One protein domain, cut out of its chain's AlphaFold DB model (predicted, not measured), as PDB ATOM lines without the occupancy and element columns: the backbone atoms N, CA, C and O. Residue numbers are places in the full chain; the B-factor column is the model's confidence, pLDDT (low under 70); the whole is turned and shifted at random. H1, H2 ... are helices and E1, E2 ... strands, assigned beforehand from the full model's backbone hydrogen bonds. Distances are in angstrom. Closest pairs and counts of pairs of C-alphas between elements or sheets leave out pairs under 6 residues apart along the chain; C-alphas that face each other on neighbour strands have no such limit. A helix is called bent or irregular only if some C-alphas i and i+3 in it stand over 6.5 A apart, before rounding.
ATOM      1  N   ARG A 176      -2.645  21.819  36.438       92.44
ATOM      2  CA  ARG A 176      -2.818  20.662  37.318       92.44
ATOM      3  C   ARG A 176      -1.856  20.796  38.509       92.44
ATOM      4  O   ARG A 176      -0.645  20.919  38.279       92.44
ATOM      5  N   PRO A 177      -2.362  20.767  39.757       91.50
ATOM      6  CA  PRO A 177      -1.511  20.829  40.937       91.50
ATOM      7  C   PRO A 177      -0.473  19.707  40.931       91.50
ATOM      8  O   PRO A 177      -0.752  18.596  40.469       91.50
ATOM      9  N   PHE A 178       0.718  19.992  41.450       93.50
ATOM     10  CA  PHE A 178       1.768  18.996  41.616       93.50
ATOM     11  C   PHE A 178       1.326  17.911  42.611       93.50
ATOM     12  O   PHE A 178       0.938  18.229  43.732       93.50
ATOM     13  N   LYS A 179       1.370  16.635  42.199       93.38
ATOM     14  CA  LYS A 179       0.911  15.478  43.001       93.38
ATOM     15  C   LYS A 179       1.951  14.361  43.158       93.38
ATOM     16  O   LYS A 179       1.615  13.288  43.641       93.38
ATOM     17  N   LYS A 180       3.193  14.563  42.701       94.31
ATOM     18  CA  LYS A 180       4.200  13.486  42.684       94.31
ATOM     19  C   LYS A 180       4.765  13.161  44.067       94.31
ATOM     20  O   LYS A 180       5.116  12.014  44.315       94.31
ATOM     21  N   THR A 181       4.838  14.159  44.940       93.44
ATOM     22  CA  THR A 181       5.417  14.044  46.280       93.44
ATOM     23  C   THR A 181       4.505  14.754  47.268       93.44
ATOM     24  O   THR A 181       3.933  15.794  46.939       93.44
ATOM     25  N   ASN A 182       4.372  14.203  48.474       94.56
ATOM     26  CA  ASN A 182       3.669  14.887  49.552       94.56
ATOM     27  C   ASN A 182       4.534  16.044  50.082       94.56
ATOM     28  O   ASN A 182       5.725  15.838  50.325       94.56
ATOM     29  N   PRO A 183       3.962  17.243  50.274       95.50
ATOM     30  CA  PRO A 183       4.691  18.373  50.834       95.50
ATOM     31  C   PRO A 183       5.120  18.064  52.268       95.50
ATOM     32  O   PRO A 183       4.309  17.617  53.081       95.50
ATOM     33  N   LYS A 184       6.379  18.355  52.601       96.50
ATOM     34  CA  LYS A 184       6.823  18.379  53.995       96.50
ATOM     35  C   LYS A 184       6.852  19.811  54.500       96.50
ATOM     36  O   LYS A 184       7.728  20.585  54.115       96.50
ATOM     37  N   PHE A 185       5.913  20.154  55.372       96.44
ATOM     38  CA  PHE A 185       5.869  21.475  55.988       96.44
ATOM     39  C   PHE A 185       7.017  21.678  56.980       96.44
ATOM     40  O   PHE A 185       7.459  20.754  57.667       96.44
ATOM     41  N   ILE A 186       7.513  22.907  57.021       95.00
ATOM     42  CA  ILE A 186       8.563  23.360  57.923       95.00
ATOM     43  C   ILE A 186       7.879  24.142  59.046       95.00
ATOM     44  O   ILE A 186       7.080  25.035  58.784       95.00
ATOM     45  N   SER A 187       8.197  23.826  60.301       92.56
ATOM     46  CA  SER A 187       7.656  24.547  61.461       92.56
ATOM     47  C   SER A 187       7.919  26.061  61.344       92.56
ATOM     48  O   SER A 187       9.051  26.442  61.037       92.56
ATOM     49  N   PRO A 188       6.933  26.934  61.622       92.56
ATOM     50  CA  PRO A 188       5.663  26.653  62.305       92.56
ATOM     51  C   PRO A 188       4.494  26.260  61.385       92.56
ATOM     52  O   PRO A 188       3.368  26.135  61.859       92.56
ATOM     53  N   TYR A 189       4.719  26.090  60.084       91.12
ATOM     54  CA  TYR A 189       3.651  25.795  59.135       91.12
ATOM     55  C   TYR A 189       3.190  24.338  59.245       91.12
ATOM     56  O   TYR A 189       4.003  23.430  59.418       91.12
ATOM     57  N   LEU A 190       1.876  24.122  59.126       90.81
ATOM     58  CA  LEU A 190       1.242  22.800  59.245       90.81
ATOM     59  C   LEU A 190       0.415  22.405  58.012       90.81
ATOM     60  O   LEU A 190       0.242  21.218  57.749       90.81
ATOM     61  N   SER A 191      -0.114  23.373  57.259       90.38
ATOM     62  CA  SER A 191      -0.968  23.128  56.091       90.38
ATOM     63  C   SER A 191      -0.963  24.311  55.123       90.38
ATOM     64  O   SER A 191      -0.591  25.416  55.494       90.38
ATOM     65  N   PHE A 192      -1.426  24.101  53.889       81.88
ATOM     66  CA  PHE A 192      -1.518  25.139  52.852       81.88
ATOM     67  C   PHE A 192      -2.574  26.222  53.091       81.88
ATOM     68  O   PHE A 192      -2.435  27.342  52.602       81.88
ATOM     69  N   SER A 193      -3.658  25.880  53.789       77.19
ATOM     70  CA  SER A 193      -4.848  26.730  53.896       77.19
ATOM     71  C   SER A 193      -4.627  27.990  54.727       77.19
ATOM     72  O   SER A 193      -5.424  28.914  54.641       77.19
ATOM     73  N   ALA A 194      -3.557  28.043  55.521       72.69
ATOM     74  CA  ALA A 194      -3.333  29.130  56.462       72.69
ATOM     75  C   ALA A 194      -2.743  30.413  55.839       72.69
ATOM     76  O   ALA A 194      -2.742  31.433  56.519       72.69
ATOM     77  N   PHE A 195      -2.227  30.385  54.601       71.50
ATOM     78  CA  PHE A 195      -1.441  31.514  54.060       71.50
ATOM     79  C   PHE A 195      -1.566  31.749  52.544       71.50
ATOM     80  O   PHE A 195      -1.281  32.835  52.057       71.50
ATOM     81  N   LEU A 196      -2.009  30.782  51.736       74.31
ATOM     82  CA  LEU A 196      -1.794  30.896  50.287       74.31
ATOM     83  C   LEU A 196      -2.730  31.820  49.507       74.31
ATOM     84  O   LEU A 196      -2.416  32.083  48.353       74.31
ATOM     85  N   GLU A 197      -3.870  32.267  50.031       81.88
ATOM     86  CA  GLU A 197      -4.834  32.967  49.165       81.88
ATOM     87  C   GLU A 197      -4.309  34.335  48.696       81.88
ATOM     88  O   GLU A 197      -4.475  34.691  47.528       81.88
ATOM     89  N   TRP A 198      -3.591  35.043  49.570       81.31
ATOM     90  CA  TRP A 198      -3.130  36.412  49.320       81.31
ATOM     91  C   TRP A 198      -1.621  36.598  49.491       81.31
ATOM     92  O   TRP A 198      -1.089  37.630  49.077       81.31
ATOM     93  N   ASP A 199      -0.917  35.604  50.037       90.88
ATOM     94  CA  ASP A 199       0.512  35.742  50.292       90.88
ATOM     95  C   ASP A 199       1.336  35.519  49.030       90.88
ATOM     96  O   ASP A 199       1.075  34.645  48.192       90.88
ATOM     97  N   ARG A 200       2.419  36.287  48.928       94.19
ATOM     98  CA  ARG A 200       3.467  36.019  47.952       94.19
ATOM     99  C   ARG A 200       4.404  34.958  48.481       94.19
ATOM    100  O   ARG A 200       4.925  35.048  49.589       94.19
ATOM    101  N   CYS A 201       4.647  33.969  47.640       96.25
ATOM    102  CA  CYS A 201       5.526  32.860  47.946       96.25
ATOM    103  C   CYS A 201       6.688  32.822  46.956       96.25
ATOM    104  O   CYS A 201       6.651  33.431  45.883       96.25
ATOM    105  N   THR A 202       7.741  32.105  47.332       97.50
ATOM    106  CA  THR A 202       8.960  32.023  46.531       97.50
ATOM    107  C   THR A 202       9.473  30.597  46.463       97.50
ATOM    108  O   THR A 202       9.850  30.033  47.487       97.50
ATOM    109  N   TRP A 203       9.566  30.025  45.265       98.19
ATOM    110  CA  TRP A 203      10.320  28.787  45.066       98.19
ATOM    111  C   TRP A 203      11.817  29.076  44.982       98.19
ATOM    112  O   TRP A 203      12.238  29.989  44.266       98.19
ATOM    113  N   ILE A 204      12.613  28.264  45.677       98.12
ATOM    114  CA  ILE A 204      14.076  28.299  45.633       98.12
ATOM    115  C   ILE A 204      14.601  27.133  44.803       98.12
ATOM    116  O   ILE A 204      14.359  25.971  45.131       98.12
ATOM    117  N   ILE A 205      15.356  27.456  43.753       98.38
ATOM    118  CA  ILE A 205      16.076  26.493  42.919       98.38
ATOM    119  C   ILE A 205      17.573  26.631  43.232       98.38
ATOM    120  O   ILE A 205      18.166  27.658  42.881       98.38
ATOM    121  N   PRO A 206      18.195  25.651  43.909       97.75
ATOM    122  CA  PRO A 206      19.614  25.714  44.236       97.75
ATOM    123  C   PRO A 206      20.458  25.512  42.972       97.75
ATOM    124  O   PRO A 206      20.193  24.611  42.178       97.75
ATOM    125  N   ILE A 207      21.478  26.353  42.799       96.88
ATOM    126  CA  ILE A 207      22.455  26.288  41.701       96.88
ATOM    127  C   ILE A 207      23.805  25.778  42.207       96.88
ATOM    128  O   ILE A 207      24.453  24.982  41.536       96.88
ATOM    129  N   TYR A 208      24.217  26.190  43.406       95.44
ATOM    130  CA  TYR A 208      25.429  25.682  44.041       95.44
ATOM    131  C   TYR A 208      25.334  25.758  45.567       95.44
ATOM    132  O   TYR A 208      25.059  26.820  46.128       95.44
ATOM    133  N   GLY A 209      25.607  24.639  46.236       94.94
ATOM    134  CA  GLY A 209      25.566  24.491  47.688       94.94
ATOM    135  C   GLY A 209      24.351  23.706  48.186       94.94
ATOM    136  O   GLY A 209      23.652  23.032  47.431       94.94
ATOM    137  N   ARG A 210      24.102  23.775  49.496       96.44
ATOM    138  CA  ARG A 210      22.987  23.093  50.166       96.44
ATOM    139  C   ARG A 210      22.205  24.100  50.998       96.44
ATOM    140  O   ARG A 210      22.788  24.784  51.835       96.44
ATOM    141  N   LEU A 211      20.893  24.165  50.780       96.44
ATOM    142  CA  LEU A 211      19.996  25.027  51.550       96.44
ATOM    143  C   LEU A 211      19.910  24.559  53.017       96.44
ATOM    144  O   LEU A 211      20.173  23.391  53.312       96.44
ATOM    145  N   PRO A 212      19.509  25.432  53.957       95.88
ATOM    146  CA  PRO A 212      19.493  25.097  55.384       95.88
ATOM    147  C   PRO A 212      18.486  24.018  55.797       95.88
ATOM    148  O   PRO A 212      18.524  23.553  56.935       95.88
ATOM    149  N   TRP A 213      17.593  23.603  54.898       95.75
ATOM    150  CA  TRP A 213      16.604  22.563  55.166       95.75
ATOM    151  C   TRP A 213      17.174  21.190  54.784       95.75
ATOM    152  O   TRP A 213      17.425  20.967  53.598       95.75
ATOM    153  N   PRO A 214      17.353  20.250  55.736       94.00
ATOM    154  CA  PRO A 214      18.063  18.987  55.498       94.00
ATOM    155  C   PRO A 214      17.506  18.126  54.362       94.00
ATOM    156  O   PRO A 214      18.237  17.344  53.763       94.00
ATOM    157  N   GLU A 215      16.215  18.262  54.067       95.44
ATOM    158  CA  GLU A 215      15.555  17.491  53.012       95.44
ATOM    159  C   GLU A 215      15.632  18.124  51.631       95.44
ATOM    160  O   GLU A 215      15.299  17.467  50.647       95.44
ATOM    161  N   SER A 216      16.057  19.381  51.546       97.19
ATOM    162  CA  SER A 216      16.232  20.041  50.261       97.19
ATOM    163  C   SER A 216      17.331  19.364  49.445       97.19
ATOM    164  O   SER A 216      18.328  18.868  49.978       97.19
ATOM    165  N   THR A 217      17.137  19.326  48.133       97.75
ATOM    166  CA  THR A 217      18.153  18.843  47.196       97.75
ATOM    167  C   THR A 217      19.327  19.826  47.169       97.75
ATOM    168  O   THR A 217      19.111  21.035  47.088       97.75
ATOM    169  N   SER A 218      20.568  19.336  47.274       97.50
ATOM    170  CA  SER A 218      21.753  20.184  47.073       97.50
ATOM    171  C   SER A 218      22.000  20.419  45.588       97.50
ATOM    172  O   SER A 218      21.352  19.827  44.729       97.50
ATOM    173  N   ALA A 219      22.925  21.311  45.268       97.19
ATOM    174  CA  ALA A 219      23.330  21.541  43.899       97.19
ATOM    175  C   ALA A 219      24.843  21.690  43.800       97.19
ATOM    176  O   ALA A 219      25.479  22.327  44.643       97.19
ATOM    177  N   THR A 220      25.402  21.148  42.730       95.69
ATOM    178  CA  THR A 220      26.786  21.357  42.324       95.69
ATOM    179  C   THR A 220      26.808  21.951  40.932       95.69
ATOM    180  O   THR A 220      25.964  21.658  40.091       95.69
ATOM    181  N   LEU A 221      27.789  22.811  40.691       94.44
ATOM    182  CA  LEU A 221      28.079  23.313  39.363       94.44
ATOM    183  C   LEU A 221      29.286  22.538  38.853       94.44
ATOM    184  O   LEU A 221      30.368  22.625  39.435       94.44
ATOM    185  N   LEU A 222      29.075  21.760  37.801       93.50
ATOM    186  CA  LEU A 222      30.130  21.080  37.078       93.50
ATOM    187  C   LEU A 222      31.012  22.151  36.434       93.50
ATOM    188  O   LEU A 222      30.545  22.984  35.652       93.50
ATOM    189  N   ASP A 223      32.289  22.143  36.806       84.12
ATOM    190  CA  ASP A 223      33.314  22.939  36.139       84.12
ATOM    191  C   ASP A 223      33.453  22.512  34.668       84.12
ATOM    192  O   ASP A 223      32.838  21.542  34.237       84.12
ATOM    193  N   GLN A 224      34.296  23.212  33.894       73.56
ATOM    194  CA  GLN A 224      34.573  22.999  32.454       73.56
ATOM    195  C   GLN A 224      34.938  21.554  32.032       73.56
ATOM    196  O   GLN A 224      35.232  21.300  30.867       73.56
ATOM    197  N   THR A 225      34.960  20.603  32.961       75.19
ATOM    198  CA  THR A 225      34.947  19.177  32.666       75.19
ATOM    199  C   THR A 225      33.713  18.794  31.842       75.19
ATOM    200  O   THR A 225      32.605  19.209  32.183       75.19
ATOM    201  N   PRO A 226      33.872  17.976  30.789       76.12
ATOM    202  CA  PRO A 226      32.759  17.467  30.000       76.12
ATOM    203  C   PRO A 226      31.925  16.505  30.857       76.12
ATOM    204  O   PRO A 226      32.225  15.320  30.959       76.12
ATOM    205  N   GLY A 227      30.904  17.039  31.519       85.06
ATOM    206  CA  GLY A 227      29.894  16.282  32.240       85.06
ATOM    207  C   GLY A 227      28.511  16.729  31.793       85.06
ATOM    208  O   GLY A 227      28.251  17.929  31.680       85.06
ATOM    209  N   ASP A 228      27.630  15.769  31.529       93.25
ATOM    210  CA  ASP A 228      26.225  16.071  31.281       93.25
ATOM    211  C   ASP A 228      25.565  16.522  32.591       93.25
ATOM    212  O   ASP A 228      25.824  15.933  33.647       93.25
ATOM    213  N   PRO A 229      24.702  17.551  32.562       95.75
ATOM    214  CA  PRO A 229      23.960  17.921  33.750       95.75
ATOM    215  C   PRO A 229      23.010  16.780  34.126       95.75
ATOM    216  O   PRO A 229      22.388  16.150  33.264       95.75
ATOM    217  N   ALA A 230      22.866  16.543  35.424       97.00
ATOM    218  CA  ALA A 230      22.057  15.461  35.964       97.00
ATOM    219  C   ALA A 230      21.097  15.986  37.032       97.00
ATOM    220  O   ALA A 230      21.429  16.880  37.811       97.00
ATOM    221  N   GLY A 231      19.883  15.434  37.046       96.81
ATOM    222  CA  GLY A 231      18.950  15.644  38.148       96.81
ATOM    223  C   GLY A 231      19.320  14.795  39.369       96.81
ATOM    224  O   GLY A 231      20.230  13.967  39.287       96.81
ATOM    225  N   PRO A 232      18.597  14.960  40.485       96.94
ATOM    226  CA  PRO A 232      18.833  14.181  41.692       96.94
ATOM    227  C   PRO A 232      18.556  12.699  41.446       96.94
ATOM    228  O   PRO A 232      17.540  12.326  40.851       96.94
ATOM    229  N   SER A 233      19.454  11.855  41.938       95.56
ATOM    230  CA  SER A 233      19.297  10.405  41.943       95.56
ATOM    231  C   SER A 233      18.902   9.915  43.345       95.56
ATOM    232  O   SER A 233      19.059  10.640  44.331       95.56
ATOM    233  N   PRO A 234      18.388   8.679  43.481       91.75
ATOM    234  CA  PRO A 234      18.126   8.088  44.795       91.75
ATOM    235  C   PRO A 234      19.378   7.999  45.681       91.75
ATOM    236  O   PRO A 234      19.271   8.066  46.903       91.75
ATOM    237  N   GLU A 235      20.554   7.868  45.064       92.88
ATOM    238  CA  GLU A 235      21.851   7.772  45.744       92.88
ATOM    239  C   GLU A 235      22.407   9.151  46.116       92.88
ATOM    240  O   GLU A 235      23.003   9.329  47.179       92.88
ATOM    241  N   ALA A 236      22.178  10.145  45.256       91.44
ATOM    242  CA  ALA A 236      22.654  11.507  45.410       91.44
ATOM    243  C   ALA A 236      21.483  12.485  45.263       91.44
ATOM    244  O   ALA A 236      21.047  12.810  44.158       91.44
ATOM    245  N   ASN A 237      20.993  13.001  46.395       96.31
ATOM    246  CA  ASN A 237      19.993  14.074  46.444       96.31
ATOM    247  C   ASN A 237      20.611  15.433  46.054       96.31
ATOM    248  O   ASN A 237      20.596  16.387  46.837       96.31
ATOM    249  N   GLU A 238      21.190  15.502  44.857       97.56
ATOM    250  CA  GLU A 238      21.962  16.624  44.336       97.56
ATOM    251  C   GLU A 238      21.671  16.856  42.850       97.56
ATOM    252  O   GLU A 238      21.625  15.912  42.068       97.56
ATOM    253  N   ILE A 239      21.498  18.116  42.450       97.81
ATOM    254  CA  ILE A 239      21.437  18.506  41.038       97.81
ATOM    255  C   ILE A 239      22.844  18.872  40.572       97.81
ATOM    256  O   ILE A 239      23.463  19.775  41.133       97.81
ATOM    257  N   ALA A 240      23.320  18.223  39.516       97.00
ATOM    258  CA  ALA A 240      24.559  18.584  38.844       97.00
ATOM    259  C   ALA A 240      24.249  19.521  37.670       97.00
ATOM    260  O   ALA A 240      23.693  19.115  36.648       97.00
ATOM    261  N   TRP A 241      24.594  20.795  37.820       96.81
ATOM    262  CA  TRP A 241      24.383  21.833  36.819       96.81
ATOM    263  C   TRP A 241      25.591  21.994  35.908       96.81
ATOM    264  O   TRP A 241      26.727  21.977  36.365       96.81
ATOM    265  N   THR A 242      25.348  22.289  34.636       94.62
ATOM    266  CA  THR A 242      26.337  22.941  33.769       94.62
ATOM    267  C   THR A 242      25.988  24.418  33.623       94.62
ATOM    268  O   THR A 242      24.835  24.820  33.802       94.62
ATOM    269  N   ALA A 243      26.970  25.236  33.244       93.50
ATOM    270  CA  ALA A 243      26.744  26.648  32.936       93.50
ATOM    271  C   ALA A 243      25.622  26.854  31.898       93.50
ATOM    272  O   ALA A 243      24.759  27.717  32.060       93.50
ATOM    273  N   GLU A 244      25.604  26.015  30.862       93.38
ATOM    274  CA  GLU A 244      24.587  26.046  29.814       93.38
ATOM    275  C   GLU A 244      23.195  25.675  30.345       93.38
ATOM    276  O   GLU A 244      22.209  26.330  30.007       93.38
ATOM    277  N   ALA A 245      23.098  24.672  31.222       95.81
ATOM    278  CA  ALA A 245      21.823  24.282  31.816       95.81
ATOM    279  C   ALA A 245      21.214  25.394  32.677       95.81
ATOM    280  O   ALA A 245      20.008  25.631  32.601       95.81
ATOM    281  N   VAL A 246      22.041  26.113  33.445       95.88
ATOM    282  CA  VAL A 246      21.598  27.275  34.233       95.88
ATOM    283  C   VAL A 246      21.100  28.396  33.318       95.88
ATOM    284  O   VAL A 246      20.046  28.977  33.574       95.88
ATOM    285  N   LEU A 247      21.815  28.670  32.224       94.25
ATOM    286  CA  LEU A 247      21.423  29.662  31.221       94.25
ATOM    287  C   LEU A 247      20.086  29.327  30.551       94.25
ATOM    288  O   LEU A 247      19.201  30.181  30.479       94.25
ATOM    289  N   GLN A 248      19.914  28.081  30.099       95.94
ATOM    290  CA  GLN A 248      18.662  27.628  29.492       95.94
ATOM    291  C   GLN A 248      17.499  27.655  30.494       95.94
ATOM    292  O   GLN A 248      16.379  28.010  30.121       95.94
ATOM    293  N   LEU A 249      17.745  27.316  31.766       97.50
ATOM    294  CA  LEU A 249      16.738  27.436  32.819       97.50
ATOM    295  C   LEU A 249      16.335  28.899  33.021       97.50
ATOM    296  O   LEU A 249      15.147  29.203  33.092       97.50
ATOM    297  N   TRP A 250      17.306  29.809  33.093       96.75
ATOM    298  CA  TRP A 250      17.036  31.234  33.263       96.75
ATOM    299  C   TRP A 250      16.215  31.809  32.105       96.75
ATOM    300  O   TRP A 250      15.215  32.488  32.342       96.75
ATOM    301  N   ALA A 251      16.584  31.483  30.862       95.81
ATOM    302  CA  ALA A 251      15.825  31.868  29.673       95.81
ATOM    303  C   ALA A 251      14.385  31.331  29.723       95.81
ATOM    304  O   ALA A 251      13.436  32.089  29.545       95.81
ATOM    305  N   PHE A 252      14.209  30.057  30.085       97.31
ATOM    306  CA  PHE A 252      12.885  29.464  30.267       97.31
ATOM    307  C   PHE A 252      12.039  30.195  31.320       97.31
ATOM    308  O   PHE A 252      10.846  30.410  31.108       97.31
ATOM    309  N   LEU A 253      12.627  30.591  32.452       97.12
ATOM    310  CA  LEU A 253      11.913  31.337  33.491       97.12
ATOM    311  C   LEU A 253      11.500  32.732  33.006       97.12
ATOM    312  O   LEU A 253      10.403  33.194  33.331       97.12
ATOM    313  N   LEU A 254      12.347  33.394  32.212       95.19
ATOM    314  CA  LEU A 254      12.013  34.670  31.579       95.19
ATOM    315  C   LEU A 254      10.849  34.515  30.594       95.19
ATOM    316  O   LEU A 254       9.906  35.304  30.665       95.19
ATOM    317  N   ASP A 255      10.861  33.478  29.756       95.81
ATOM    318  CA  ASP A 255       9.764  33.166  28.830       95.81
ATOM    319  C   ASP A 255       8.464  32.838  29.576       95.81
ATOM    320  O   ASP A 255       7.373  33.273  29.203       95.81
ATOM    321  N   LEU A 256       8.565  32.104  30.687       95.25
ATOM    322  CA  LEU A 256       7.423  31.788  31.537       95.25
ATOM    323  C   LEU A 256       6.808  33.056  32.147       95.25
ATOM    324  O   LEU A 256       5.582  33.190  32.196       95.25
ATOM    325  N   ARG A 257       7.657  34.001  32.574       94.19
ATOM    326  CA  ARG A 257       7.250  35.316  33.084       94.19
ATOM    327  C   ARG A 257       6.587  36.167  32.000       94.19
ATOM    328  O   ARG A 257       5.548  36.764  32.275       94.19
ATOM    329  N   THR A 258       7.157  36.253  30.798       93.00
ATOM    330  CA  THR A 258       6.593  37.067  29.701       93.00
ATOM    331  C   THR A 258       5.278  36.493  29.180       93.00
ATOM    332  O   THR A 258       4.373  37.257  28.851       93.00
ATOM    333  N   ALA A 259       5.126  35.166  29.178       93.44
ATOM    334  CA  ALA A 259       3.888  34.506  28.780       93.44
ATOM    335  C   ALA A 259       2.704  34.800  29.722       93.44
ATOM    336  O   ALA A 259       1.553  34.698  29.300       93.44
ATOM    337  N   GLY A 260       2.957  35.109  31.002       92.12
ATOM    338  CA  GLY A 260       1.937  35.533  31.974       92.12
ATOM    339  C   GLY A 260       0.864  34.491  32.326       92.12
ATOM    340  O   GLY A 260      -0.096  34.813  33.023       92.12
ATOM    341  N   LYS A 261       0.998  33.236  31.870       91.75
ATOM    342  CA  LYS A 261      -0.013  32.175  32.071       91.75
ATOM    343  C   LYS A 261      -0.181  31.765  33.535       91.75
ATOM    344  O   LYS A 261      -1.274  31.374  33.936       91.75
ATOM    345  N   LEU A 262       0.900  31.855  34.314       92.19
ATOM    346  CA  LEU A 262       0.935  31.581  35.756       92.19
ATOM    347  C   LEU A 262       0.654  32.826  36.605       92.19
ATOM    348  O   LEU A 262       0.803  32.777  37.822       92.19
ATOM    349  N   GLY A 263       0.243  33.927  35.976       92.38
ATOM    350  CA  GLY A 263       0.092  35.207  36.642       92.38
ATOM    351  C   GLY A 263       1.414  35.980  36.754       92.38
ATOM    352  O   GLY A 263       2.352  35.739  35.986       92.38
ATOM    353  N   PRO A 264       1.467  36.954  37.671       94.19
ATOM    354  CA  PRO A 264       2.626  37.806  37.873       94.19
ATOM    355  C   PRO A 264       3.800  37.015  38.482       94.19
ATOM    356  O   PRO A 264       3.707  36.509  39.598       94.19
ATOM    357  N   LEU A 265       4.919  36.917  37.753       96.06
ATOM    358  CA  LEU A 265       6.149  36.269  38.226       96.06
ATOM    359  C   LEU A 265       7.281  37.286  38.360       96.06
ATOM    360  O   LEU A 265       7.569  38.023  37.412       96.06
ATOM    361  N   ALA A 266       7.965  37.285  39.502       96.38
ATOM    362  CA  ALA A 266       9.258  37.951  39.646       96.38
ATOM    363  C   ALA A 266      10.373  36.906  39.751       96.38
ATOM    364  O   ALA A 266      10.154  35.798  40.235       96.38
ATOM    365  N   LEU A 267      11.577  37.252  39.308       96.56
ATOM    366  CA  LEU A 267      12.734  36.358  39.329       96.56
ATOM    367  C   LEU A 267      13.892  37.061  40.022       96.56
ATOM    368  O   LEU A 267      14.104  38.247  39.788       96.56
ATOM    369  N   SER A 268      14.665  36.355  40.842       95.06
ATOM    370  CA  SER A 268      15.978  36.848  41.263       95.06
ATOM    371  C   SER A 268      17.029  35.758  41.234       95.06
ATOM    372  O   SER A 268      16.768  34.675  41.743       95.06
ATOM    373  N   PHE A 269      18.231  36.060  40.759       94.44
ATOM    374  CA  PHE A 269      19.401  35.225  41.026       94.44
ATOM    375  C   PHE A 269      20.210  35.810  42.185       94.44
ATOM    376  O   PHE A 269      20.542  37.000  42.176       94.44
ATOM    377  N   GLN A 270      20.485  34.980  43.191       92.31
ATOM    378  CA  GLN A 270      21.262  35.331  44.374       92.31
ATOM    379  C   GLN A 270      22.527  34.486  44.416       92.31
ATOM    380  O   GLN A 270      22.465  33.259  44.404       92.31
ATOM    381  N   LEU A 271      23.666  35.165  44.485       91.69
ATOM    382  CA  LEU A 271      24.950  34.537  44.745       91.69
ATOM    383  C   LEU A 271      25.195  34.500  46.247       91.69
ATOM    384  O   LEU A 271      24.848  35.445  46.963       91.69
ATOM    385  N   ALA A 272      25.824  33.425  46.702       90.12
ATOM    386  CA  ALA A 272      26.293  33.288  48.056       90.12
ATOM    387  C   ALA A 272      27.194  34.480  48.380       90.12
ATOM    388  O   ALA A 272      28.158  34.763  47.656       90.12
ATOM    389  N   SER A 273      26.876  35.185  49.466       82.25
ATOM    390  CA  SER A 273      27.735  36.264  49.936       82.25
ATOM    391  C   SER A 273      29.066  35.618  50.271       82.25
ATOM    392  O   SER A 273      29.124  34.711  51.102       82.25
ATOM    393  N   GLN A 274      30.128  36.012  49.572       68.62
ATOM    394  CA  GLN A 274      31.463  35.538  49.895       68.62
ATOM    395  C   GLN A 274      31.808  36.148  51.245       68.62
ATOM    396  O   GLN A 274      32.333  37.256  51.318       68.62
ATOM    397  N   LEU A 305      23.547  26.692  58.581       87.75
ATOM    398  CA  LEU A 305      23.649  27.116  57.190       87.75
ATOM    399  C   LEU A 305      22.699  28.299  56.995       87.75
ATOM    400  O   LEU A 305      21.576  28.286  57.502       87.75
ATOM    401  N   SER A 306      23.144  29.331  56.290       92.19
ATOM    402  CA  SER A 306      22.275  30.418  55.859       92.19
ATOM    403  C   SER A 306      21.870  30.196  54.407       92.19
ATOM    404  O   SER A 306      22.648  29.704  53.593       92.19
ATOM    405  N   ILE A 307      20.665  30.628  54.033       93.94
ATOM    406  CA  ILE A 307      20.277  30.697  52.615       93.94
ATOM    407  C   ILE A 307      21.220  31.611  51.813       93.94
ATOM    408  O   ILE A 307      21.397  31.422  50.613       93.94
ATOM    409  N   SER A 308      21.860  32.576  52.481       91.94
ATOM    410  CA  SER A 308      22.863  33.469  51.894       91.94
ATOM    411  C   SER A 308      24.194  32.785  51.572       91.94
ATOM    412  O   SER A 308      25.040  33.430  50.959       91.94
ATOM    413  N   ASP A 309      24.385  31.519  51.960       91.75
ATOM    414  CA  ASP A 309      25.591  30.732  51.668       91.75
ATOM    415  C   ASP A 309      25.443  29.879  50.391       91.75
ATOM    416  O   ASP A 309      26.366  29.159  50.007       91.75
ATOM    417  N   VAL A 310      24.287  29.954  49.722       93.88
ATOM    418  CA  VAL A 310      23.920  29.118  48.569       93.88
ATOM    419  C   VAL A 310      23.665  29.996  47.351       93.88
ATOM    420  O   VAL A 310      22.893  30.953  47.427       93.88
ATOM    421  N   ASP A 311      24.258  29.641  46.210       94.75
ATOM    422  CA  ASP A 311      23.913  30.266  44.932       94.75
ATOM    423  C   ASP A 311      22.560  29.695  44.484       94.75
ATOM    424  O   ASP A 311      22.412  28.476  44.355       94.75
ATOM    425  N   HIS A 312      21.547  30.536  44.282       96.19
ATOM    426  CA  HIS A 312      20.190  30.070  44.001       96.19
ATOM    427  C   HIS A 312      19.367  31.049  43.162       96.19
ATOM    428  O   HIS A 312      19.574  32.263  43.170       96.19
ATOM    429  N   ILE A 313      18.378  30.504  42.456       97.50
ATOM    430  CA  ILE A 313      17.333  31.272  41.782       97.50
ATOM    431  C   ILE A 313      16.092  31.294  42.674       97.50
ATOM    432  O   ILE A 313      15.666  30.266  43.200       97.50
ATOM    433  N   ARG A 314      15.492  32.473  42.813       97.56
ATOM    434  CA  ARG A 314      14.185  32.688  43.429       97.56
ATOM    435  C   ARG A 314      13.153  32.962  42.348       97.56
ATOM    436  O   ARG A 314      13.361  33.845  41.513       97.56
ATOM    437  N   VAL A 315      12.037  32.247  42.402       97.81
ATOM    438  CA  VAL A 315      10.870  32.477  41.545       97.81
ATOM    439  C   VAL A 315       9.719  32.908  42.443       97.81
ATOM    440  O   VAL A 315       9.140  32.079  43.141       97.81
ATOM    441  N   TYR A 316       9.429  34.205  42.457       97.50
ATOM    442  CA  TYR A 316       8.349  34.792  43.246       97.50
ATOM    443  C   TYR A 316       7.038  34.686  42.476       97.50
ATOM    444  O   TYR A 316       6.992  34.994  41.281       97.50
ATOM    445  N   HIS A 317       5.977  34.289  43.164       96.19
ATOM    446  CA  HIS A 317       4.652  34.104  42.588       96.19
ATOM    447  C   HIS A 317       3.569  34.287  43.656       96.19
ATOM    448  O   HIS A 317       3.844  34.267  44.858       96.19
ATOM    449  N   ASP A 318       2.319  34.399  43.221       94.50
ATOM    450  CA  ASP A 318       1.180  34.423  44.138       94.50
ATOM    451  C   ASP A 318       0.924  33.018  44.711       94.50
ATOM    452  O   ASP A 318       1.083  32.000  44.017       94.50
ATOM    453  N   GLY A 319       0.535  32.944  45.982       93.75
ATOM    454  CA  GLY A 319       0.332  31.698  46.718       93.75
ATOM    455  C   GLY A 319      -0.570  30.666  46.022       93.75
ATOM    456  O   GLY A 319      -0.147  29.505  45.920       93.75
ATOM    457  N   PRO A 320      -1.715  31.029  45.401       92.44
ATOM    458  CA  PRO A 320      -2.600  30.050  44.760       92.44
ATOM    459  C   PRO A 320      -1.963  29.355  43.548       92.44
ATOM    460  O   PRO A 320      -2.444  28.325  43.078       92.44
ATOM    461  N   LYS A 321      -0.865  29.908  43.013       93.31
ATOM    462  CA  LYS A 321      -0.149  29.381  41.843       93.31
ATOM    463  C   LYS A 321       1.046  28.501  42.216       93.31
ATOM    464  O   LYS A 321       1.673  27.939  41.318       93.31
ATOM    465  N   CYS A 322       1.338  28.323  43.509       95.06
ATOM    466  CA  CYS A 322       2.538  27.632  43.991       95.06
ATOM    467  C   CYS A 322       2.716  26.220  43.412       95.06
ATOM    468  O   CYS A 322       3.775  25.904  42.863       95.06
ATOM    469  N   LEU A 323       1.673  25.388  43.470       95.38
ATOM    470  CA  LEU A 323       1.714  24.003  43.000       95.38
ATOM    471  C   LEU A 323       1.694  23.905  41.473       95.38
ATOM    472  O   LEU A 323       2.314  23.008  40.911       95.38
ATOM    473  N   GLY A 324       1.012  24.832  40.795       95.62
ATOM    474  CA  GLY A 324       1.011  24.904  39.333       95.62
ATOM    475  C   GLY A 324       2.398  25.246  38.789       95.62
ATOM    476  O   GLY A 324       2.902  24.568  37.894       95.62
ATOM    477  N   LEU A 325       3.056  26.241  39.389       96.81
ATOM    478  CA  LEU A 325       4.433  26.592  39.055       96.81
ATOM    479  C   LEU A 325       5.393  25.433  39.353       96.81
ATOM    480  O   LEU A 325       6.245  25.135  38.519       96.81
ATOM    481  N   ARG A 326       5.225  24.716  40.475       97.31
ATOM    482  CA  ARG A 326       6.032  23.522  40.773       97.31
ATOM    483  C   ARG A 326       5.924  22.458  39.675       97.31
ATOM    484  O   ARG A 326       6.952  21.927  39.261       97.31
ATOM    485  N   THR A 327       4.719  22.192  39.167       97.50
ATOM    486  CA  THR A 327       4.500  21.284  38.026       97.50
ATOM    487  C   THR A 327       5.250  21.744  36.777       97.50
ATOM    488  O   THR A 327       5.855  20.928  36.087       97.50
ATOM    489  N   VAL A 328       5.238  23.046  36.485       97.44
ATOM    490  CA  VAL A 328       5.945  23.610  35.326       97.44
ATOM    491  C   VAL A 328       7.465  23.487  35.478       97.44
ATOM    492  O   VAL A 328       8.135  23.105  34.521       97.44
ATOM    493  N   LEU A 329       7.998  23.740  36.678       97.88
ATOM    494  CA  LEU A 329       9.420  23.558  36.985       97.88
ATOM    495  C   LEU A 329       9.851  22.090  36.852       97.88
ATOM    496  O   LEU A 329      10.865  21.807  36.227       97.88
ATOM    497  N   ASP A 330       9.067  21.147  37.378       97.12
ATOM    498  CA  ASP A 330       9.334  19.706  37.243       97.12
ATOM    499  C   ASP A 330       9.258  19.219  35.780       97.12
ATOM    500  O   ASP A 330       9.994  18.319  35.371       97.12
ATOM    501  N   ALA A 331       8.400  19.831  34.960       97.25
ATOM    502  CA  ALA A 331       8.260  19.480  33.549       97.25
ATOM    503  C   ALA A 331       9.398  20.012  32.658       97.25
ATOM    504  O   ALA A 331       9.562  19.499  31.540       97.25
ATOM    505  N   TRP A 332      10.156  21.011  33.128       97.94
ATOM    506  CA  TRP A 332      11.237  21.645  32.376       97.94
ATOM    507  C   TRP A 332      12.319  20.640  31.954       97.94
ATOM    508  O   TRP A 332      12.629  19.674  32.655       97.94
ATOM    509  N   LYS A 333      12.886  20.864  30.765       97.94
ATOM    510  CA  LYS A 333      13.919  20.025  30.152       97.94
ATOM    511  C   LYS A 333      15.064  20.902  29.667       97.94
ATOM    512  O   LYS A 333      14.841  21.764  28.820       97.94
ATOM    513  N   PHE A 334      16.269  20.605  30.131       97.38
ATOM    514  CA  PHE A 334      17.496  21.052  29.486       97.38
ATOM    515  C   PHE A 334      17.640  20.340  28.139       97.38
ATOM    516  O   PHE A 334      17.398  19.134  28.068       97.38
ATOM    517  N   LYS A 335      18.009  21.061  27.077       97.31
ATOM    518  CA  LYS A 335      18.211  20.486  25.744       97.31
ATOM    519  C   LYS A 335      19.681  20.595  25.354       97.31
ATOM    520  O   LYS A 335      20.195  21.702  25.262       97.31
ATOM    521  N   ASN A 336      20.315  19.465  25.059       95.44
ATOM    522  CA  ASN A 336      21.676  19.410  24.530       95.44
ATOM    523  C   ASN A 336      21.737  18.400  23.382       95.44
ATOM    524  O   ASN A 336      21.307  17.257  23.547       95.44
ATOM    525  N   ASN A 337      22.223  18.818  22.211       93.31
ATOM    526  CA  ASN A 337      22.391  17.957  21.032       93.31
ATOM    527  C   ASN A 337      21.145  17.108  20.690       93.31
ATOM    528  O   ASN A 337      21.233  15.916  20.405       93.31
ATOM    529  N   GLY A 338      19.952  17.706  20.794       92.50
ATOM    530  CA  GLY A 338      18.670  17.038  20.533       92.50
ATOM    531  C   GLY A 338      18.156  16.125  21.656       92.50
ATOM    532  O   GLY A 338      16.996  15.714  21.619       92.50
ATOM    533  N   ARG A 339      18.955  15.848  22.694       94.62
ATOM    534  CA  ARG A 339      18.525  15.109  23.889       94.62
ATOM    535  C   ARG A 339      17.979  16.070  24.939       94.62
ATOM    536  O   ARG A 339      18.523  17.150  25.158       94.62
ATOM    537  N   GLY A 340      16.873  15.682  25.573       96.00
ATOM    538  CA  GLY A 340      16.215  16.472  26.611       96.00
ATOM    539  C   GLY A 340      16.318  15.813  27.984       96.00
ATOM    540  O   GLY A 340      15.701  14.768  28.186       96.00
ATOM    541  N   THR A 341      17.000  16.449  28.937       96.94
ATOM    542  CA  THR A 341      17.161  15.953  30.314       96.94
ATOM    543  C   THR A 341      16.297  16.764  31.278       96.94
ATOM    544  O   THR A 341      16.345  17.995  31.292       96.94
ATOM    545  N   ARG A 342      15.492  16.093  32.108       97.38
ATOM    546  CA  ARG A 342      14.668  16.745  33.141       97.38
ATOM    547  C   ARG A 342      15.437  16.867  34.458       97.38
ATOM    548  O   ARG A 342      15.322  16.000  35.315       97.38
ATOM    549  N   LEU A 343      16.200  17.945  34.623       97.38
ATOM    550  CA  LEU A 343      17.079  18.135  35.791       97.38
ATOM    551  C   LEU A 343      16.327  18.353  37.112       97.38
ATOM    552  O   LEU A 343      16.854  18.056  38.176       97.38
ATOM    553  N   LEU A 344      15.096  18.867  37.054       97.81
ATOM    554  CA  LEU A 344      14.307  19.199  38.246       97.81
ATOM    555  C   LEU A 344      13.319  18.096  38.662       97.81
ATOM    556  O   LEU A 344      12.591  18.272  39.643       97.81
ATOM    557  N   VAL A 345      13.283  16.966  37.947       97.25
ATOM    558  CA  VAL A 345      12.455  15.817  38.339       97.25
ATOM    559  C   VAL A 345      13.032  15.188  39.597       97.25
ATOM    560  O   VAL A 345      14.209  14.856  39.642       97.25
ATOM    561  N   GLY A 346      12.192  15.033  40.620       96.44
ATOM    562  CA  GLY A 346      12.598  14.487  41.920       96.44
ATOM    563  C   GLY A 346      13.349  15.473  42.823       96.44
ATOM    564  O   GLY A 346      13.600  15.150  43.981       96.44
ATOM    565  N   ALA A 347      13.668  16.680  42.340       97.94
ATOM    566  CA  ALA A 347      14.347  17.702  43.134       97.94
ATOM    567  C   ALA A 347      13.428  18.257  44.208       97.94
ATOM    568  O   ALA A 347      12.406  18.830  43.879       97.94
ATOM    569  N   LYS A 348      13.810  18.140  45.473       97.88
ATOM    570  CA  LYS A 348      13.098  18.655  46.639       97.88
ATOM    571  C   LYS A 348      13.391  20.146  46.797       97.88
ATOM    572  O   LYS A 348      14.406  20.530  47.385       97.88
ATOM    573  N   LEU A 349      12.529  20.981  46.221       98.25
ATOM    574  CA  LEU A 349      12.663  22.438  46.250       98.25
ATOM    575  C   LEU A 349      12.027  23.003  47.518       98.25
ATOM    576  O   LEU A 349      11.149  22.381  48.110       98.25
ATOM    577  N   VAL A 350      12.448  24.199  47.927       98.06
ATOM    578  CA  VAL A 350      11.910  24.862  49.123       98.06
ATOM    579  C   VAL A 350      10.997  26.008  48.711       98.06
ATOM    580  O   VAL A 350      11.393  26.846  47.898       98.06
ATOM    581  N   LEU A 351       9.794  26.047  49.282       97.75
ATOM    582  CA  LEU A 351       8.889  27.189  49.191       97.75
ATOM    583  C   LEU A 351       9.111  28.099  50.397       97.75
ATOM    584  O   LEU A 351       9.092  27.621  51.531       97.75
ATOM    585  N   LEU A 352       9.287  29.395  50.158       96.88
ATOM    586  CA  LEU A 352       9.384  30.420  51.193       96.88
ATOM    587  C   LEU A 352       8.163  31.340  51.202       96.88
ATOM    588  O   LEU A 352       7.545  31.548  50.155       96.88
ATOM    589  N   ASP A 353       7.885  31.931  52.361       95.56
ATOM    590  CA  ASP A 353       6.964  33.060  52.508       95.56
ATOM    591  C   ASP A 353       7.625  34.396  52.101       95.56
ATOM    592  O   ASP A 353       8.796  34.456  51.704       95.56
ATOM    593  N   GLU A 354       6.879  35.493  52.223       93.44
ATOM    594  CA  GLU A 354       7.368  36.854  51.969       93.44
ATOM    595  C   GLU A 354       8.527  37.281  52.891       93.44
ATOM    596  O   GLU A 354       9.354  38.115  52.515       93.44
ATOM    597  N   GLN A 355       8.647  36.664  54.070       93.50
ATOM    598  CA  GLN A 355       9.704  36.910  55.053       93.50
ATOM    599  C   GLN A 355      10.931  36.012  54.823       93.50
ATOM    600  O   GLN A 355      11.858  36.001  55.633       93.50
ATOM    601  N   SER A 356      10.972  35.268  53.709       94.81
ATOM    602  CA  SER A 356      12.006  34.272  53.401       94.81
ATOM    603  C   SER A 356      12.107  33.130  54.428       94.81
ATOM    604  O   SER A 356      13.160  32.498  54.548       94.81
ATOM    605  N   ARG A 357      11.028  32.831  55.157       94.62
ATOM    606  CA  ARG A 357      10.914  31.657  56.030       94.62
ATOM    607  C   ARG A 357      10.453  30.460  55.212       94.62
ATOM    608  O   ARG A 357       9.580  30.578  54.359       94.62
ATOM    609  N   GLY A 358      11.041  29.298  55.482       95.62
ATOM    610  CA  GLY A 358      10.651  28.057  54.822       95.62
ATOM    611  C   GLY A 358       9.238  27.646  55.217       95.62
ATOM    612  O   GLY A 358       8.968  27.472  56.400       95.62
ATOM    613  N   ILE A 359       8.369  27.473  54.224       95.88
ATOM    614  CA  ILE A 359       7.007  26.958  54.381       95.88
ATOM    615  C   ILE A 359       7.015  25.438  54.257       95.88
ATOM    616  O   ILE A 359       6.472  24.731  55.104       95.88
ATOM    617  N   MET A 360       7.613  24.923  53.181       96.44
ATOM    618  CA  MET A 360       7.658  23.491  52.902       96.44
ATOM    619  C   MET A 360       8.797  23.108  51.958       96.44
ATOM    620  O   MET A 360       9.352  23.953  51.252       96.44
ATOM    621  N   VAL A 361       9.080  21.809  51.913       97.56
ATOM    622  CA  VAL A 361       9.938  21.156  50.922       97.56
ATOM    623  C   VAL A 361       9.080  20.228  50.051       97.56
ATOM    624  O   VAL A 361       8.275  19.466  50.594       97.56
ATOM    625  N   LEU A 362       9.228  20.300  48.720       94.81
ATOM    626  CA  LEU A 362       8.414  19.546  47.749       94.81
ATOM    627  C   LEU A 362       9.181  19.062  46.516       94.81
ATOM    628  O   LEU A 362       9.905  19.873  45.895       94.81
TER     629      LEU A 362
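What this domain is: This is residues 176 to 274 and 305 to 362 of the 362 residues of an uncharacterized protein of Agaricus bisporus var. burnettii (strain JB137-S8 / ATCC MYA-4627 / FGSC 10392) (UniProt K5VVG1). Look for two layers: a strongly twisted antiparallel sheet of five strands, with the helices H1 and H2 both over one of its faces. A small parallel pair, E2 and E3, sits by the last residues of the long strand E1, and a little hairpin, E6 and E7, meets H1 through E6, while residues 184 to 185 of the long first stretch pair with the edge strand E9. The printed part has 157 residues, with two named helices and nine named strands in the order E1 E2 E3 H1 E4 E5 H2 E6 E7 E8 E9, and the large sheet runs E4 E5 E1 E8 E9. The class is mixed, helices and strands, though under half of the residues are in named elements. The whole is compact, with a radius of gyration of the C-alphas of 14.9 A, and its outline is rounded, 46 by 35 by 30 A.

How they stand to each other: Start at residue 176 and read on to residues 184 to 185, which pair antiparallel with residues 360 to 361 of E9, residues 358 to 361. Next comes E1, residues 200 to 208, an inner strand of the sheet. At its last residue, the C-alpha of Tyr 208 is 4.6 A from that of Ala 219 in E2, residues 218 to 221; these are the closest C-alphas of E1 and E2. E2 is the parallel neighbour of E3, residues 238 to 241, at 24 degrees, and N 241 and O 220 are 2.8 A apart. A tight link leads to H1, residues 243 to 259, which is on the large sheet at a height of 10.2 A. H1 lies over E4, residues 266 to 270, and E5, residues 311 to 318, and only just not over E1, on which 2 of its C-alphas fall; it runs along the strands, at 14 degrees to E5 on the local plane. E4 and E5 are antiparallel at 163 degrees, with N 314 and O 268 at 2.8 A. E5 and E1 are antiparallel at 161 degrees, with N 203 and O 315 at 3.0 A. H2, residues 319 to 331, is on the same face as H1, at a height of 9.3 A over E5 and E1, and along the strands, at 13 degrees to E1 on the local plane. H1 and H2 are near each other, with 6 pairs of C-alphas within 10 A. E6, residues 334 to 336, and E7, residues 339 to 341, form a hairpin, with N 334 and O 341 at 2.9 A. The closest C-alphas of H1 and E6 are those of Ala 245 and Phe 334, 5.9 A apart, whereas H1 and E7 are apart. E8, residues 350 to 352, is antiparallel to E1 at 140 degrees, with N 352 and O 202 at 2.8 A, and forms a hairpin with E9, with N 359 and O 351 at 2.8 A. In H1 every O i to N i+4 pair is within hydrogen-bond range; in H2 7 of 9 are.

Where its parts are: Find C-alpha 200 at (3.467, 36.019, 47.952); from there E1 runs 24.6 A to C-alpha 208. E2 and E3 are four residues each. H1 begins at C-alpha 243, at (26.744, 26.648, 32.936), and is 24.5 A long. E4 measures 13.2 A and E5 23.1 A. H2 is 19.6 A long and irregular, with C-alphas 320 and 323 7.6 A apart. E6, E7 and E8 have three residues each, and E9 ends at C-alpha 361, at (9.938, 21.156, 50.922).

The domain as a whole: The two C-alphas farthest apart are those of Ala 194 and Pro 226, at 46.2 A. Residues 275 to 304 are not printed, and C-alphas 274 and 305 are 13.6 A apart across that cut, between E4 and E5. Of the links that are printed whole, the one from E2 to E3 is long, with 16 residues. The mean pLDDT of the printed part is 93.7, and residue 274 alone is under 70.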